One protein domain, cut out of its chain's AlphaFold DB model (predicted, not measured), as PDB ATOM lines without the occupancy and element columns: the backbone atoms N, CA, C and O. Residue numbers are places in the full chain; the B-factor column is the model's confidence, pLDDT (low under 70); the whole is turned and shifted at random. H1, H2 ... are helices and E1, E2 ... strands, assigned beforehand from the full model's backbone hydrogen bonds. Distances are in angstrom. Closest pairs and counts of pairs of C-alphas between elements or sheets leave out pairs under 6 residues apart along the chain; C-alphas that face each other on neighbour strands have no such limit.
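Overview. This is residues 7 to 114 of the 119 residues of an uncharacterized protein of Streptomyces afghaniensis 772 (UniProt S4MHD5). Two strand hairpins, E1 with E2 and E3 with E4, extend from opposite ends of a middle made of two helices packed side by side, H4 and H5. H1, H2 and H3 cluster beside H4, and the hairpin tips, residues 73 to 78 and 104 to 109, stick out. The printed part has 108 residues, in the order H1 H2 H3 H4 E1 E2 H5 E3 E4, of mixed class, with two antiparallel two-stranded sheets. It is loose, with a radius of gyration of the C-alphas of 17.5 A and spans of 51 by 41 by 26 A.

Along the chain. E1 is residues 66 to 72, 19.7 A, and E2 residues 79 to 85, 19.8 A. H5 is residues 86 to 94, and H4 residues 48 to 63, 22.3 A. H1, residues 7 to 15, begins at C-alpha 7 (124.272, 59.502, 68.520). H2 is residues 21 to 32, 16.3 A, and H3 residues 40 to 45. E3 is residues 100 to 105; E4, residues 108 to 113, ends at C-alpha 113 (114.803, 96.440, 65.110).

Arrangement. In the hairpin E1 and E2, N 67 and O 84 are 2.8 A apart, within hydrogen-bond range. H4 and H5 touch, closest at the C-alphas of Ala 53 and Ala 90, 4.0 A, at a shallow tilt of 19 degrees, opposite ways. H2, the hub, touches residues 51 to 58 of H4, closest at the C-alphas of Ala 32 and Leu 58, 5.7 A; the steep tilt of 68 degrees is only just short of about perpendicular. H1 and H2 form a helical hairpin, closest at the C-alphas of Thr 12 and Leu 27, 6.8 A. H3 touches residues 26 to 30 of H2, closest at the C-alphas of Gly 30 and Leu 43, 7.1 A. Helix packing is part aligned, part crossed. In the hairpin E3 and E4, N 103 and O 110 are 2.9 A apart; both strands are apart from H4. In H1 to H5 every O i to N i+4 pair is within hydrogen-bond range.

Size, cuts and confidence. The two farthest C-alphas, Ala 7 and Asp 106, are 52.8 A apart. The printed part has no cut and no long link. Residue 37 and residues 95 to 99 have pLDDT under 70.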
ATOM      1  N   ALA A   7     123.125  59.659  69.415       86.12
ATOM      2  CA  ALA A   7     124.272  59.502  68.520       86.12
ATOM      3  C   ALA A   7     124.370  60.592  67.431       86.12
ATOM      4  O   ALA A   7     125.464  61.065  67.141       86.12
ATOM      5  N   GLU A   8     123.250  61.018  66.846       83.81
ATOM      6  CA  GLU A   8     123.213  62.081  65.831       83.81
ATOM      7  C   GLU A   8     123.545  63.442  66.445       83.81
ATOM      8  O   GLU A   8     124.296  64.235  65.867       83.81
ATOM      9  N   PHE A   9     123.039  63.695  67.655       86.06
ATOM     10  CA  PHE A   9     123.398  64.896  68.399       86.06
ATOM     11  C   PHE A   9     124.891  64.915  68.748       86.06
ATOM     12  O   PHE A   9     125.554  65.934  68.548       86.06
ATOM     13  N   LEU A  10     125.445  63.787  69.207       87.81
ATOM     14  CA  LEU A  10     126.877  63.674  69.485       87.81
ATOM     15  C   LEU A  10     127.719  63.910  68.222       87.81
ATOM     16  O   LEU A  10     128.655  64.703  68.265       87.81
ATOM     17  N   ALA A  11     127.345  63.323  67.083       89.69
ATOM     18  CA  ALA A  11     128.042  63.543  65.813       89.69
ATOM     19  C   ALA A  11     127.992  65.018  65.364       89.69
ATOM     20  O   ALA A  11     128.975  65.568  64.854       89.69
ATOM     21  N   THR A  12     126.858  65.690  65.590       89.19
ATOM     22  CA  THR A  12     126.704  67.130  65.328       89.19
ATOM     23  C   THR A  12     127.627  67.954  66.226       89.19
ATOM     24  O   THR A  12     128.304  68.870  65.752       89.19
ATOM     25  N   TRP A  13     127.689  67.614  67.516       87.38
ATOM     26  CA  TRP A  13     128.578  68.251  68.483       87.38
ATOM     27  C   TRP A  13     130.054  68.092  68.097       87.38
ATOM     28  O   TRP A  13     130.784  69.083  68.053       87.38
ATOM     29  N   GLU A  14     130.479  66.875  67.753       93.00
ATOM     30  CA  GLU A  14     131.849  66.562  67.326       93.00
ATOM     31  C   GLU A  14     132.242  67.334  66.063       93.00
ATOM     32  O   GLU A  14     133.303  67.955  66.014       93.00
ATOM     33  N   THR A  15     131.340  67.408  65.081       92.31
ATOM     34  CA  THR A  15     131.530  68.204  63.853       92.31
ATOM     35  C   THR A  15     131.731  69.697  64.149       92.31
ATOM     36  O   THR A  15     132.377  70.424  63.387       92.31
ATOM     37  N   GLY A  16     131.167  70.183  65.255       92.25
ATOM     38  CA  GLY A  16     131.262  71.569  65.696       92.25
ATOM     39  C   GLY A  16     132.555  71.926  66.433       92.25
ATOM     40  O   GLY A  16     132.788  73.120  66.656       92.25
ATOM     41  N   LEU A  17     133.392  70.956  66.821       92.56
ATOM     42  CA  LEU A  17     134.592  71.212  67.629       92.56
ATOM     43  C   LEU A  17     135.582  72.140  66.912       92.56
ATOM     44  O   LEU A  17     136.011  73.128  67.508       92.56
ATOM     45  N   ASP A  18     135.812  71.918  65.616       92.00
ATOM     46  CA  ASP A  18     136.739  72.706  64.786       92.00
ATOM     47  C   ASP A  18     136.121  73.997  64.212       92.00
ATOM     48  O   ASP A  18     136.717  74.687  63.380       92.00
ATOM     49  N   ARG A  19     134.891  74.343  64.612       92.62
ATOM     50  CA  ARG A  19     134.184  75.533  64.121       92.62
ATOM     51  C   ARG A  19     134.346  76.709  65.077       92.62
ATOM     52  O   ARG A  19     134.293  76.556  66.297       92.62
ATOM     53  N   ALA A  20     134.426  77.911  64.503       93.88
ATOM     54  CA  ALA A  20     134.241  79.152  65.251       93.88
ATOM     55  C   ALA A  20     132.848  79.183  65.925       93.88
ATOM     56  O   ALA A  20     131.918  78.550  65.405       93.88
ATOM     57  N   PRO A  21     132.659  79.943  67.023       89.69
ATOM     58  CA  PRO A  21     131.430  79.916  67.823       89.69
ATOM     59  C   PRO A  21     130.134  80.057  67.012       89.69
ATOM     60  O   PRO A  21     129.227  79.245  67.172       89.69
ATOM     61  N   ALA A  22     130.075  81.003  66.070       89.12
ATOM     62  CA  ALA A  22     128.900  81.206  65.219       89.12
ATOM     63  C   ALA A  22     128.601  80.005  64.299       89.12
ATOM     64  O   ALA A  22     127.444  79.653  64.083       89.12
ATOM     65  N   GLY A  23     129.637  79.339  63.780       91.31
ATOM     66  CA  GLY A  23     129.471  78.140  62.956       91.31
ATOM     67  C   GLY A  23     128.974  76.944  63.767       91.31
ATOM     68  O   GLY A  23     128.120  76.196  63.297       91.31
ATOM     69  N   ARG A  24     129.463  76.789  65.003       92.25
ATOM     70  CA  ARG A  24     128.978  75.761  65.933       92.25
ATOM     71  C   ARG A  24     127.524  76.007  66.334       92.25
ATOM     72  O   ARG A  24     126.735  75.069  66.325       92.25
ATOM     73  N   ALA A  25     127.168  77.257  66.632       90.69
ATOM     74  CA  ALA A  25     125.796  77.650  66.937       90.69
ATOM     75  C   ALA A  25     124.843  77.311  65.780       90.69
ATOM     76  O   ALA A  25     123.800  76.715  66.012       90.69
ATOM     77  N   LEU A  26     125.235  77.587  64.532       91.62
ATOM     78  CA  LEU A  26     124.428  77.253  63.356       91.62
ATOM     79  C   LEU A  26     124.234  75.738  63.164       91.62
ATOM     80  O   LEU A  26     123.135  75.303  62.829       91.62
ATOM     81  N   LEU A  27     125.271  74.926  63.411       91.44
ATOM     82  CA  LEU A  27     125.156  73.459  63.383       91.44
ATOM     83  C   LEU A  27     124.159  72.948  64.434       91.44
ATOM     84  O   LEU A  27     123.288  72.140  64.123       91.44
ATOM     85  N   LEU A  28     124.260  73.449  65.668       90.75
ATOM     86  CA  LEU A  28     123.348  73.084  66.754       90.75
ATOM     87  C   LEU A  28     121.923  73.597  66.509       90.75
ATOM     88  O   LEU A  28     120.962  72.927  66.876       90.75
ATOM     89  N   HIS A  29     121.769  74.747  65.850       92.31
ATOM     90  CA  HIS A  29     120.462  75.289  65.487       92.31
ATOM     91  C   HIS A  29     119.748  74.398  64.465       92.31
ATOM     92  O   HIS A  29     118.561  74.129  64.622       92.31
ATOM     93  N   GLY A  30     120.481  73.830  63.502       91.38
ATOM     94  CA  GLY A  30     119.944  72.800  62.608       91.38
ATOM     95  C   GLY A  30     119.435  71.561  63.356       91.38
ATOM     96  O   GLY A  30     118.365  71.051  63.037       91.38
ATOM     97  N   ALA A  31     120.137  71.123  64.408       88.50
ATOM     98  CA  ALA A  31     119.664  70.035  65.273       88.50
ATOM     99  C   ALA A  31     118.435  70.425  66.122       88.50
ATOM    100  O   ALA A  31     117.613  69.568  66.443       88.50
ATOM    101  N   ALA A  32     118.276  71.707  66.472       90.00
ATOM    102  CA  ALA A  32     117.082  72.221  67.150       90.00
ATOM    103  C   ALA A  32     115.855  72.309  66.219       90.00
ATOM    104  O   ALA A  32     114.720  72.225  66.693       90.00
ATOM    105  N   ARG A  33     116.081  72.460  64.905       90.06
ATOM    106  CA  ARG A  33     115.063  72.672  63.862       90.06
ATOM    107  C   ARG A  33     115.153  71.618  62.751       90.06
ATOM    108  O   ARG A  33     115.467  71.948  61.604       90.06
ATOM    109  N   PRO A  34     114.861  70.339  63.057       84.94
ATOM    110  CA  PRO A  34     114.919  69.267  62.063       84.94
ATOM    111  C   PRO A  34     113.919  69.466  60.911       84.94
ATOM    112  O   PRO A  34     114.133  68.948  59.820       84.94
ATOM    113  N   ASP A  35     112.853  70.244  61.130       87.56
ATOM    114  CA  ASP A  35     111.873  70.661  60.121       87.56
ATOM    115  C   ASP A  35     112.488  71.505  58.997       87.56
ATOM    116  O   ASP A  35     112.033  71.429  57.857       87.56
ATOM    117  N   LEU A  36     113.548  72.258  59.297       87.25
ATOM    118  CA  LEU A  36     114.285  73.044  58.309       87.25
ATOM    119  C   LEU A  36     115.367  72.222  57.594       87.25
ATOM    120  O   LEU A  36     116.057  72.751  56.731       87.25
ATOM    121  N   GLY A  37     115.519  70.929  57.915       67.81
ATOM    122  CA  GLY A  37     116.241  69.951  57.091       67.81
ATOM    123  C   GLY A  37     117.715  70.259  56.796       67.81
ATOM    124  O   GLY A  37     118.260  69.729  55.831       67.81
ATOM    125  N   GLY A  38     118.361  71.122  57.585       76.38
ATOM    126  CA  GLY A  38     119.721  71.597  57.314       76.38
ATOM    127  C   GLY A  38     119.817  72.694  56.245       76.38
ATOM    128  O   GLY A  38     120.922  72.989  55.788       76.38
ATOM    129  N   ASP A  39     118.698  73.317  55.857       91.12
ATOM    130  CA  ASP A  39     118.684  74.511  55.013       91.12
ATOM    131  C   ASP A  39     119.331  75.680  55.760       91.12
ATOM    132  O   ASP A  39     118.748  76.346  56.619       91.12
ATOM    133  N   ARG A  40     120.595  75.909  55.418       90.62
ATOM    134  CA  ARG A  40     121.424  76.938  56.026       90.62
ATOM    135  C   ARG A  40     120.858  78.339  55.822       90.62
ATOM    136  O   ARG A  40     120.943  79.146  56.744       90.62
ATOM    137  N   GLU A  41     120.328  78.635  54.641       92.12
ATOM    138  CA  GLU A  41     119.815  79.972  54.338       92.12
ATOM    139  C   GLU A  41     118.519  80.220  55.108       92.12
ATOM    140  O   GLU A  41     118.365  81.278  55.716       92.12
ATOM    141  N   ALA A  42     117.643  79.214  55.204       92.06
ATOM    142  CA  ALA A  42     116.446  79.300  56.039       92.06
ATOM    143  C   ALA A  42     116.782  79.497  57.529       92.06
ATOM    144  O   ALA A  42     116.171  80.335  58.191       92.06
ATOM    145  N   LEU A  43     117.786  78.783  58.055       91.62
ATOM    146  CA  LEU A  43     118.247  78.954  59.441       91.62
ATOM    147  C   LEU A  43     118.833  80.352  59.690       91.62
ATOM    148  O   LEU A  43     118.599  80.947  60.742       91.62
ATOM    149  N   LEU A  44     119.587  80.894  58.729       89.94
ATOM    150  CA  LEU A  44     120.184  82.228  58.836       89.94
ATOM    151  C   LEU A  44     119.161  83.356  58.675       89.94
ATOM    152  O   LEU A  44     119.355  84.415  59.276       89.94
ATOM    153  N   ALA A  45     118.086  83.120  57.922       88.75
ATOM    154  CA  ALA A  45     116.987  84.062  57.738       88.75
ATOM    155  C   ALA A  45     116.139  84.256  59.006       88.75
ATOM    156  O   ALA A  45     115.457  85.274  59.135       88.75
ATOM    157  N   LEU A  46     116.189  83.315  59.958       87.00
ATOM    158  CA  LEU A  46     115.499  83.463  61.235       87.00
ATOM    159  C   LEU A  46     116.088  84.629  62.053       87.00
ATOM    160  O   LEU A  46     117.317  84.783  62.127       87.00
ATOM    161  N   PRO A  47     115.239  85.437  62.718       84.06
ATOM    162  CA  PRO A  47     115.693  86.484  63.622       84.06
ATOM    163  C   PRO A  47     116.661  85.956  64.673       84.06
ATOM    164  O   PRO A  47     116.435  84.899  65.254       84.06
ATOM    165  N   VAL A  48     117.710  86.728  64.980       83.75
ATOM    166  CA  VAL A  48     118.744  86.312  65.945       83.75
ATOM    167  C   VAL A  48     118.132  85.847  67.270       83.75
ATOM    168  O   VAL A  48     118.506  84.786  67.750       83.75
ATOM    169  N   GLY A  49     117.152  86.581  67.812       85.44
ATOM    170  CA  GLY A  49     116.461  86.206  69.052       85.44
ATOM    171  C   GLY A  49     115.766  84.844  68.984       85.44
ATOM    172  O   GLY A  49     115.882  84.064  69.922       85.44
ATOM    173  N   GLU A  50     115.135  84.509  67.855       88.12
ATOM    174  CA  GLU A  50     114.512  83.195  67.648       88.12
ATOM    175  C   GLU A  50     115.556  82.079  67.558       88.12
ATOM    176  O   GLU A  50     115.390  81.029  68.171       88.12
ATOM    177  N   ARG A  51     116.673  82.313  66.855       90.56
ATOM    178  CA  ARG A  51     117.761  81.323  66.772       90.56
ATOM    179  C   ARG A  51     118.363  81.037  68.145       90.56
ATOM    180  O   ARG A  51     118.587  79.882  68.496       90.56
ATOM    181  N   GLU A  52     118.620  82.082  68.927       91.19
ATOM    182  CA  GLU A  52     119.139  81.935  70.290       91.19
ATOM    183  C   GLU A  52     118.110  81.244  71.196       91.19
ATOM    184  O   GLU A  52     118.467  80.351  71.967       91.19
ATOM    185  N   ALA A  53     116.825  81.586  71.067       92.56
ATOM    186  CA  ALA A  53     115.751  80.922  71.798       92.56
ATOM    187  C   ALA A  53     115.686  79.416  71.496       92.56
ATOM    188  O   ALA A  53     115.594  78.614  72.430       92.56
ATOM    189  N   ASP A  54     115.811  79.025  70.224       93.19
ATOM    190  CA  ASP A  54     115.878  77.624  69.796       93.19
ATOM    191  C   ASP A  54     117.080  76.898  70.431       93.19
ATOM    192  O   ASP A  54     116.950  75.769  70.910       93.19
ATOM    193  N   LEU A  55     118.248  77.547  70.501       93.12
ATOM    194  CA  LEU A  55     119.448  76.978  71.126       93.12
ATOM    195  C   LEU A  55     119.293  76.807  72.643       93.12
ATOM    196  O   LEU A  55     119.674  75.764  73.186       93.12
ATOM    197  N   PHE A  56     118.700  77.780  73.341       94.75
ATOM    198  CA  PHE A  56     118.390  77.648  74.767       94.75
ATOM    199  C   PHE A  56     117.330  76.573  75.029       94.75
ATOM    200  O   PHE A  56     117.456  75.810  75.992       94.75
ATOM    201  N   ALA A  57     116.328  76.445  74.153       93.38
ATOM    202  CA  ALA A  57     115.338  75.375  74.216       93.38
ATOM    203  C   ALA A  57     115.978  73.991  74.004       93.38
ATOM    204  O   ALA A  57     115.693  73.063  74.767       93.38
ATOM    205  N   LEU A  58     116.897  73.864  73.041       91.38
ATOM    206  CA  LEU A  58     117.694  72.655  72.814       91.38
ATOM    207  C   LEU A  58     118.542  72.292  74.027       91.38
ATOM    208  O   LEU A  58     118.469  71.167  74.523       91.38
ATOM    209  N   ARG A  59     119.288  73.258  74.559       92.19
ATOM    210  CA  ARG A  59     120.075  73.082  75.778       92.19
ATOM    211  C   ARG A  59     119.207  72.621  76.946       92.19
ATOM    212  O   ARG A  59     119.590  71.687  77.649       92.19
ATOM    213  N   ARG A  60     118.035  73.235  77.137       93.50
ATOM    214  CA  ARG A  60     117.091  72.863  78.198       93.50
ATOM    215  C   ARG A  60     116.589  71.433  78.037       93.50
ATOM    216  O   ARG A  60     116.504  70.708  79.022       93.50
ATOM    217  N   ALA A  61     116.258  71.027  76.815       90.75
ATOM    218  CA  ALA A  61     115.779  69.677  76.542       90.75
ATOM    219  C   ALA A  61     116.838  68.603  76.840       90.75
ATOM    220  O   ALA A  61     116.488  67.512  77.278       90.75
ATOM    221  N   LEU A  62     118.117  68.916  76.618       89.00
ATOM    222  CA  LEU A  62     119.229  67.980  76.798       89.00
ATOM    223  C   LEU A  62     119.758  67.924  78.237       89.00
ATOM    224  O   LEU A  62     120.104  66.849  78.717       89.00
ATOM    225  N   PHE A  63     119.837  69.071  78.915       90.44
ATOM    226  CA  PHE A  63     120.557  69.208  80.189       90.44
ATOM    227  C   PHE A  63     119.688  69.722  81.345       90.44
ATOM    228  O   PHE A  63     120.177  69.862  82.464       90.44
ATOM    229  N   GLY A  64     118.407  69.997  81.094       93.69
ATOM    230  CA  GLY A  64     117.501  70.615  82.060       93.69
ATOM    231  C   GLY A  64     117.569  72.145  82.063       93.69
ATOM    232  O   GLY A  64     118.341  72.771  81.337       93.69
ATOM    233  N   GLU A  65     116.712  72.766  82.874       95.19
ATOM    234  CA  GLU A  65     116.545  74.228  82.911       95.19
ATOM    235  C   GLU A  65     117.751  74.966  83.500       95.19
ATOM    236  O   GLU A  65     118.105  76.046  83.038       95.19
ATOM    237  N   ARG A  66     118.414  74.366  84.490       96.12
ATOM    238  CA  ARG A  66     119.457  75.018  85.274       96.12
ATOM    239  C   ARG A  66     120.776  75.082  84.504       96.12
ATOM    240  O   ARG A  66     121.316  74.068  84.055       96.12
ATOM    241  N   MET A  67     121.340  76.279  84.399       95.00
ATOM    242  CA  MET A  67     122.694  76.511  83.909       95.00
ATOM    243  C   MET A  67     123.573  77.017  85.041       95.00
ATOM    244  O   MET A  67     123.446  78.159  85.460       95.00
ATOM    245  N   GLN A  68     124.482  76.172  85.516       95.12
ATOM    246  CA  GLN A  68     125.514  76.599  86.452       95.12
ATOM    247  C   GLN A  68     126.580  77.376  85.685       95.12
ATOM    248  O   GLN A  68     127.148  76.871  84.715       95.12
ATOM    249  N   VAL A  69     126.809  78.616  86.099       95.00
ATOM    250  CA  VAL A  69     127.780  79.517  85.491       95.00
ATOM    251  C   VAL A  69     128.844  79.841  86.519       95.00
ATOM    252  O   VAL A  69     128.546  80.207  87.654       95.00
ATOM    253  N   ARG A  70     130.093  79.724  86.080       96.25
ATOM    254  CA  ARG A  70     131.265  80.189  86.804       96.25
ATOM    255  C   ARG A  70     132.079  81.070  85.872       96.25
ATOM    256  O   ARG A  70     132.420  80.638  84.771       96.25
ATOM    257  N   LEU A  71     132.387  82.284  86.305       95.94
ATOM    258  CA  LEU A  71     133.315  83.166  85.604       95.94
ATOM    259  C   LEU A  71     134.132  84.001  86.585       95.94
ATOM    260  O   LEU A  71     133.737  84.205  87.728       95.94
ATOM    261  N   GLU A  72     135.256  84.512  86.112       97.56
ATOM    262  CA  GLU A  72     136.102  85.423  86.869       97.56
ATOM    263  C   GLU A  72     135.623  86.873  86.688       97.56
ATOM    264  O   GLU A  72     135.307  87.313  85.577       97.56
ATOM    265  N   CYS A  73     135.564  87.637  87.777       95.88
ATOM    266  CA  CYS A  73     135.269  89.063  87.720       95.88
ATOM    267  C   CYS A  73     136.443  89.831  87.102       95.88
ATOM    268  O   CYS A  73     137.507  89.937  87.707       95.88
ATOM    269  N   ALA A  74     136.224  90.474  85.952       95.25
ATOM    270  CA  ALA A  74     137.266  91.239  85.261       95.25
ATOM    271  C   ALA A  74     137.836  92.426  86.071       95.25
ATOM    272  O   ALA A  74     138.908  92.925  85.745       95.25
ATOM    273  N   ALA A  75     137.134  92.897  87.110       97.19
ATOM    274  CA  ALA A  75     137.579  94.026  87.929       97.19
ATOM    275  C   ALA A  75     138.475  93.619  89.112       97.19
ATOM    276  O   ALA A  75     139.337  94.398  89.512       97.19
ATOM    277  N   CYS A  76     138.259  92.438  89.705       97.31
ATOM    278  CA  CYS A  76     138.943  92.034  90.942       97.31
ATOM    279  C   CYS A  76     139.483  90.597  90.953       97.31
ATOM    280  O   CYS A  76     140.117  90.214  91.933       97.31
ATOM    281  N   GLY A  77     139.236  89.800  89.911       96.75
ATOM    282  CA  GLY A  77     139.695  88.412  89.808       96.75
ATOM    283  C   GLY A  77     138.938  87.416  90.693       96.75
ATOM    284  O   GLY A  77     139.319  86.254  90.784       96.75
ATOM    285  N   ALA A  78     137.881  87.850  91.386       97.50
ATOM    286  CA  ALA A  78     137.084  86.957  92.217       97.50
ATOM    287  C   ALA A  78     136.246  85.998  91.361       97.50
ATOM    288  O   ALA A  78     135.665  86.405  90.351       97.50
ATOM    289  N   ASP A  79     136.132  84.750  91.815       97.50
ATOM    290  CA  ASP A  79     135.210  83.777  91.237       97.50
ATOM    291  C   ASP A  79     133.761  84.191  91.499       97.50
ATOM    292  O   ASP A  79     133.355  84.421  92.640       97.50
ATOM    293  N   MET A  80     132.970  84.257  90.433       96.44
ATOM    294  CA  MET A  80     131.529  84.461  90.487       96.44
ATOM    295  C   MET A  80     130.831  83.173  90.081       96.44
ATOM    296  O   MET A  80     131.063  82.655  88.987       96.44
ATOM    297  N   GLU A  81     129.951  82.686  90.952       97.12
ATOM    298  CA  GLU A  81     129.143  81.491  90.725       97.12
ATOM    299  C   GLU A  81     127.667  81.845  90.872       97.12
ATOM    300  O   GLU A  81     127.248  82.432  91.870       97.12
ATOM    301  N   PHE A  82     126.877  81.513  89.858       95.38
ATOM    302  CA  PHE A  82     125.434  81.721  89.868       95.38
ATOM    303  C   PHE A  82     124.741  80.741  88.927       95.38
ATOM    304  O   PHE A  82     125.366  80.065  88.107       95.38
ATOM    305  N   GLU A  83     123.423  80.660  89.055       95.81
ATOM    306  CA  GLU A  83     122.584  79.844  88.192       95.81
ATOM    307  C   GLU A  83     121.783  80.738  87.248       95.81
ATOM    308  O   GLU A  83     121.293  81.798  87.632       95.81
ATOM    309  N   LEU A  84     121.656  80.293  86.004       95.06
ATOM    310  CA  LEU A  84     120.789  80.870  84.985       95.06
ATOM    311  C   LEU A  84     119.689  79.862  84.625       95.06
ATOM    312  O   LEU A  84     119.927  78.654  84.662       95.06
ATOM    313  N   ASP A  85     118.513  80.345  84.230       95.56
ATOM    314  CA  ASP A  85     117.404  79.508  83.758       95.56
ATOM    315  C   ASP A  85     117.330  79.529  82.222       95.56
ATOM    316  O   ASP A  85     116.956  80.523  81.599       95.56
ATOM    317  N   ALA A  86     117.672  78.408  81.587       94.44
ATOM    318  CA  ALA A  86     117.641  78.266  80.133       94.44
ATOM    319  C   ALA A  86     116.235  78.459  79.536       94.44
ATOM    320  O   ALA A  86     116.099  78.931  78.411       94.44
ATOM    321  N   GLY A  87     115.179  78.086  80.263       93.19
ATOM    322  CA  GLY A  87     113.795  78.280  79.840       93.19
ATOM    323  C   GLY A  87     113.334  79.734  79.939       93.19
ATOM    324  O   GLY A  87     112.508  80.167  79.135       93.19
ATOM    325  N   GLU A  88     113.854  80.501  80.892       92.94
ATOM    326  CA  GLU A  88     113.682  81.952  80.953       92.94
ATOM    327  C   GLU A  88     114.359  82.625  79.759       92.94
ATOM    328  O   GLU A  88     113.687  83.344  79.022       92.94
ATOM    329  N   PHE A  89     115.632  82.315  79.486       90.62
ATOM    330  CA  PHE A  89     116.337  82.857  78.317       90.62
ATOM    331  C   PHE A  89     115.631  82.515  77.002       90.62
ATOM    332  O   PHE A  89     115.422  83.406  76.178       90.62
ATOM    333  N   ALA A  90     115.196  81.263  76.823       90.38
ATOM    334  CA  ALA A  90     114.461  80.857  75.627       90.38
ATOM    335  C   ALA A  90     113.179  81.686  75.416       90.38
ATOM    336  O   ALA A  90     112.895  82.114  74.301       90.38
ATOM    337  N   ARG A  91     112.416  81.958  76.484       88.69
ATOM    338  CA  ARG A  91     111.176  82.750  76.398       88.69
ATOM    339  C   ARG A  91     111.448  84.227  76.132       88.69
ATOM    340  O   ARG A  91     110.844  84.792  75.229       88.69
ATOM    341  N   THR A  92     112.371  84.834  76.875       84.31
ATOM    342  CA  THR A  92     112.690  86.269  76.774       84.31
ATOM    343  C   THR A  92     113.290  86.652  75.418       84.31
ATOM    344  O   THR A  92     113.175  87.797  74.984       84.31
ATOM    345  N   LEU A  93     113.958  85.714  74.742       80.25
ATOM    346  CA  LEU A  93     114.550  85.949  73.423       80.25
ATOM    347  C   LEU A  93     113.566  85.708  72.272       80.25
ATOM    348  O   LEU A  93     113.675  86.379  71.246       80.25
ATOM    349  N   ALA A  94     112.601  84.801  72.453       72.25
ATOM    350  CA  ALA A  94     111.506  84.603  71.507       72.25
ATOM    351  C   ALA A  94     110.488  85.756  71.558       72.25
ATOM    352  O   ALA A  94     109.962  86.171  70.526       72.25
ATOM    353  N   ASP A  95     110.225  86.292  72.752       66.00
ATOM    354  CA  ASP A  95     109.255  87.363  72.968       66.00
ATOM    355  C   ASP A  95     109.906  88.748  72.875       66.00
ATOM    356  O   ASP A  95     110.209  89.397  73.877       66.00
ATOM    357  N   ARG A  96     110.143  89.207  71.642       63.25
ATOM    358  CA  ARG A  96     110.431  90.621  71.370       63.25
ATOM    359  C   ARG A  96     109.581  91.128  70.218       63.25
ATOM    360  O   ARG A  96     110.010  91.168  69.066       63.25
ATOM    361  N   GLY A  97     108.377  91.572  70.566       60.47
ATOM    362  CA  GLY A  97     107.510  92.402  69.727       60.47
ATOM    363  C   GLY A  97     108.015  93.841  69.543       60.47
ATOM    364  O   GLY A  97     107.195  94.754  69.456       60.47
ATOM    365  N   ASP A  98     109.336  94.062  69.528       64.88
ATOM    366  CA  ASP A  98     109.912  95.397  69.360       64.88
ATOM    367  C   ASP A  98     109.493  95.987  68.005       64.88
ATOM    368  O   ASP A  98     109.441  95.261  67.001       64.88
ATOM    369  N   PRO A  99     109.198  97.297  67.944       64.31
ATOM    370  CA  PRO A  99     108.744  97.915  66.719       64.31
ATOM    371  C   PRO A  99     109.842  97.833  65.663       64.31
ATOM    372  O   PRO A  99     110.988  98.244  65.849       64.31
ATOM    373  N   LEU A 100     109.439  97.290  64.527       75.31
ATOM    374  CA  LEU A 100     110.184  97.300  63.291       75.31
ATOM    375  C   LEU A 100     110.242  98.749  62.791       75.31
ATOM    376  O   LEU A 100     109.211  99.337  62.455       75.31
ATOM    377  N   VAL A 101     111.429  99.347  62.799       85.06
ATOM    378  CA  VAL A 101     111.643 100.708  62.304       85.06
ATOM    379  C   VAL A 101     112.016 100.633  60.834       85.06
ATOM    380  O   VAL A 101     112.840  99.814  60.426       85.06
ATOM    381  N   ARG A 102     111.402 101.510  60.042       89.44
ATOM    382  CA  ARG A 102     111.739 101.719  58.637       89.44
ATOM    383  C   ARG A 102     112.380 103.083  58.481       89.44
ATOM    384  O   ARG A 102     111.799 104.083  58.902       89.44
ATOM    385  N   VAL A 103     113.558 103.108  57.876       91.62
ATOM    386  CA  VAL A 103     114.254 104.336  57.490       91.62
ATOM    387  C   VAL A 103     114.399 104.329  55.977       91.62
ATOM    388  O   VAL A 103     114.834 103.329  55.405       91.62
ATOM    389  N   ALA A 104     114.007 105.435  55.347       93.75
ATOM    390  CA  ALA A 104     114.188 105.667  53.922       93.75
ATOM    391  C   ALA A 104     115.077 106.900  53.725       93.75
ATOM    392  O   ALA A 104     114.682 108.002  54.107       93.75
ATOM    393  N   GLU A 105     116.268 106.718  53.153       93.25
ATOM    394  CA  GLU A 105     117.246 107.793  52.942       93.25
ATOM    395  C   GLU A 105     118.038 107.543  51.651       93.25
ATOM    396  O   GLU A 105     118.474 106.423  51.393       93.25
ATOM    397  N   ASP A 106     118.158 108.563  50.795       91.69
ATOM    398  CA  ASP A 106     118.877 108.512  49.508       91.69
ATOM    399  C   ASP A 106     118.558 107.290  48.619       91.69
ATOM    400  O   ASP A 106     119.419 106.737  47.933       91.69
ATOM    401  N   GLY A 107     117.292 106.860  48.612       92.38
ATOM    402  CA  GLY A 107     116.818 105.726  47.809       92.38
ATOM    403  C   GLY A 107     117.064 104.346  48.427       92.38
ATOM    404  O   GLY A 107     116.742 103.342  47.796       92.38
ATOM    405  N   TRP A 108     117.589 104.281  49.651       90.88
ATOM    406  CA  TRP A 108     117.677 103.056  50.437       90.88
ATOM    407  C   TRP A 108     116.487 102.947  51.372       90.88
ATOM    408  O   TRP A 108     116.199 103.885  52.108       90.88
ATOM    409  N   GLU A 109     115.840 101.786  51.385       92.75
ATOM    410  CA  GLU A 109     114.874 101.417  52.417       92.75
ATOM    411  C   GLU A 109     115.499 100.349  53.309       92.75
ATOM    412  O   GLU A 109     115.862  99.265  52.847       92.75
ATOM    413  N   VAL A 110     115.648 100.668  54.593       88.69
ATOM    414  CA  VAL A 110     116.196  99.751  55.591       88.69
ATOM    415  C   VAL A 110     115.146  99.496  56.655       88.69
ATOM    416  O   VAL A 110     114.579 100.423  57.235       88.69
ATOM    417  N   GLU A 111     114.916  98.219  56.926       85.62
ATOM    418  CA  GLU A 111     114.024  97.753  57.972       85.62
ATOM    419  C   GLU A 111     114.855  97.072  59.064       85.62
ATOM    420  O   GLU A 111     115.611  96.139  58.791       85.62
ATOM    421  N   PHE A 112     114.764  97.560  60.300       78.62
ATOM    422  CA  PHE A 112     115.546  97.019  61.408       78.62
ATOM    423  C   PHE A 112     114.816  97.139  62.744       78.62
ATOM    424  O   PHE A 112     113.880  97.918  62.914       78.62
ATOM    425  N   ARG A 113     115.261  96.345  63.720       74.44
ATOM    426  CA  ARG A 113     114.803  96.440  65.110       74.44
ATOM    427  C   ARG A 113     115.736  97.361  65.888       74.44
ATOM    428  O   ARG A 113     116.955  97.255  65.751       74.44
ATOM    429  N   VAL A 114     115.174  98.240  66.714       72.19
ATOM    430  CA  VAL A 114     115.971  99.084  67.613       72.19
ATOM    431  C   VAL A 114     116.577  98.242  68.741       72.19
ATOM    432  O   VAL A 114     115.874  97.415  69.321       72.19
TER     433      VAL A 114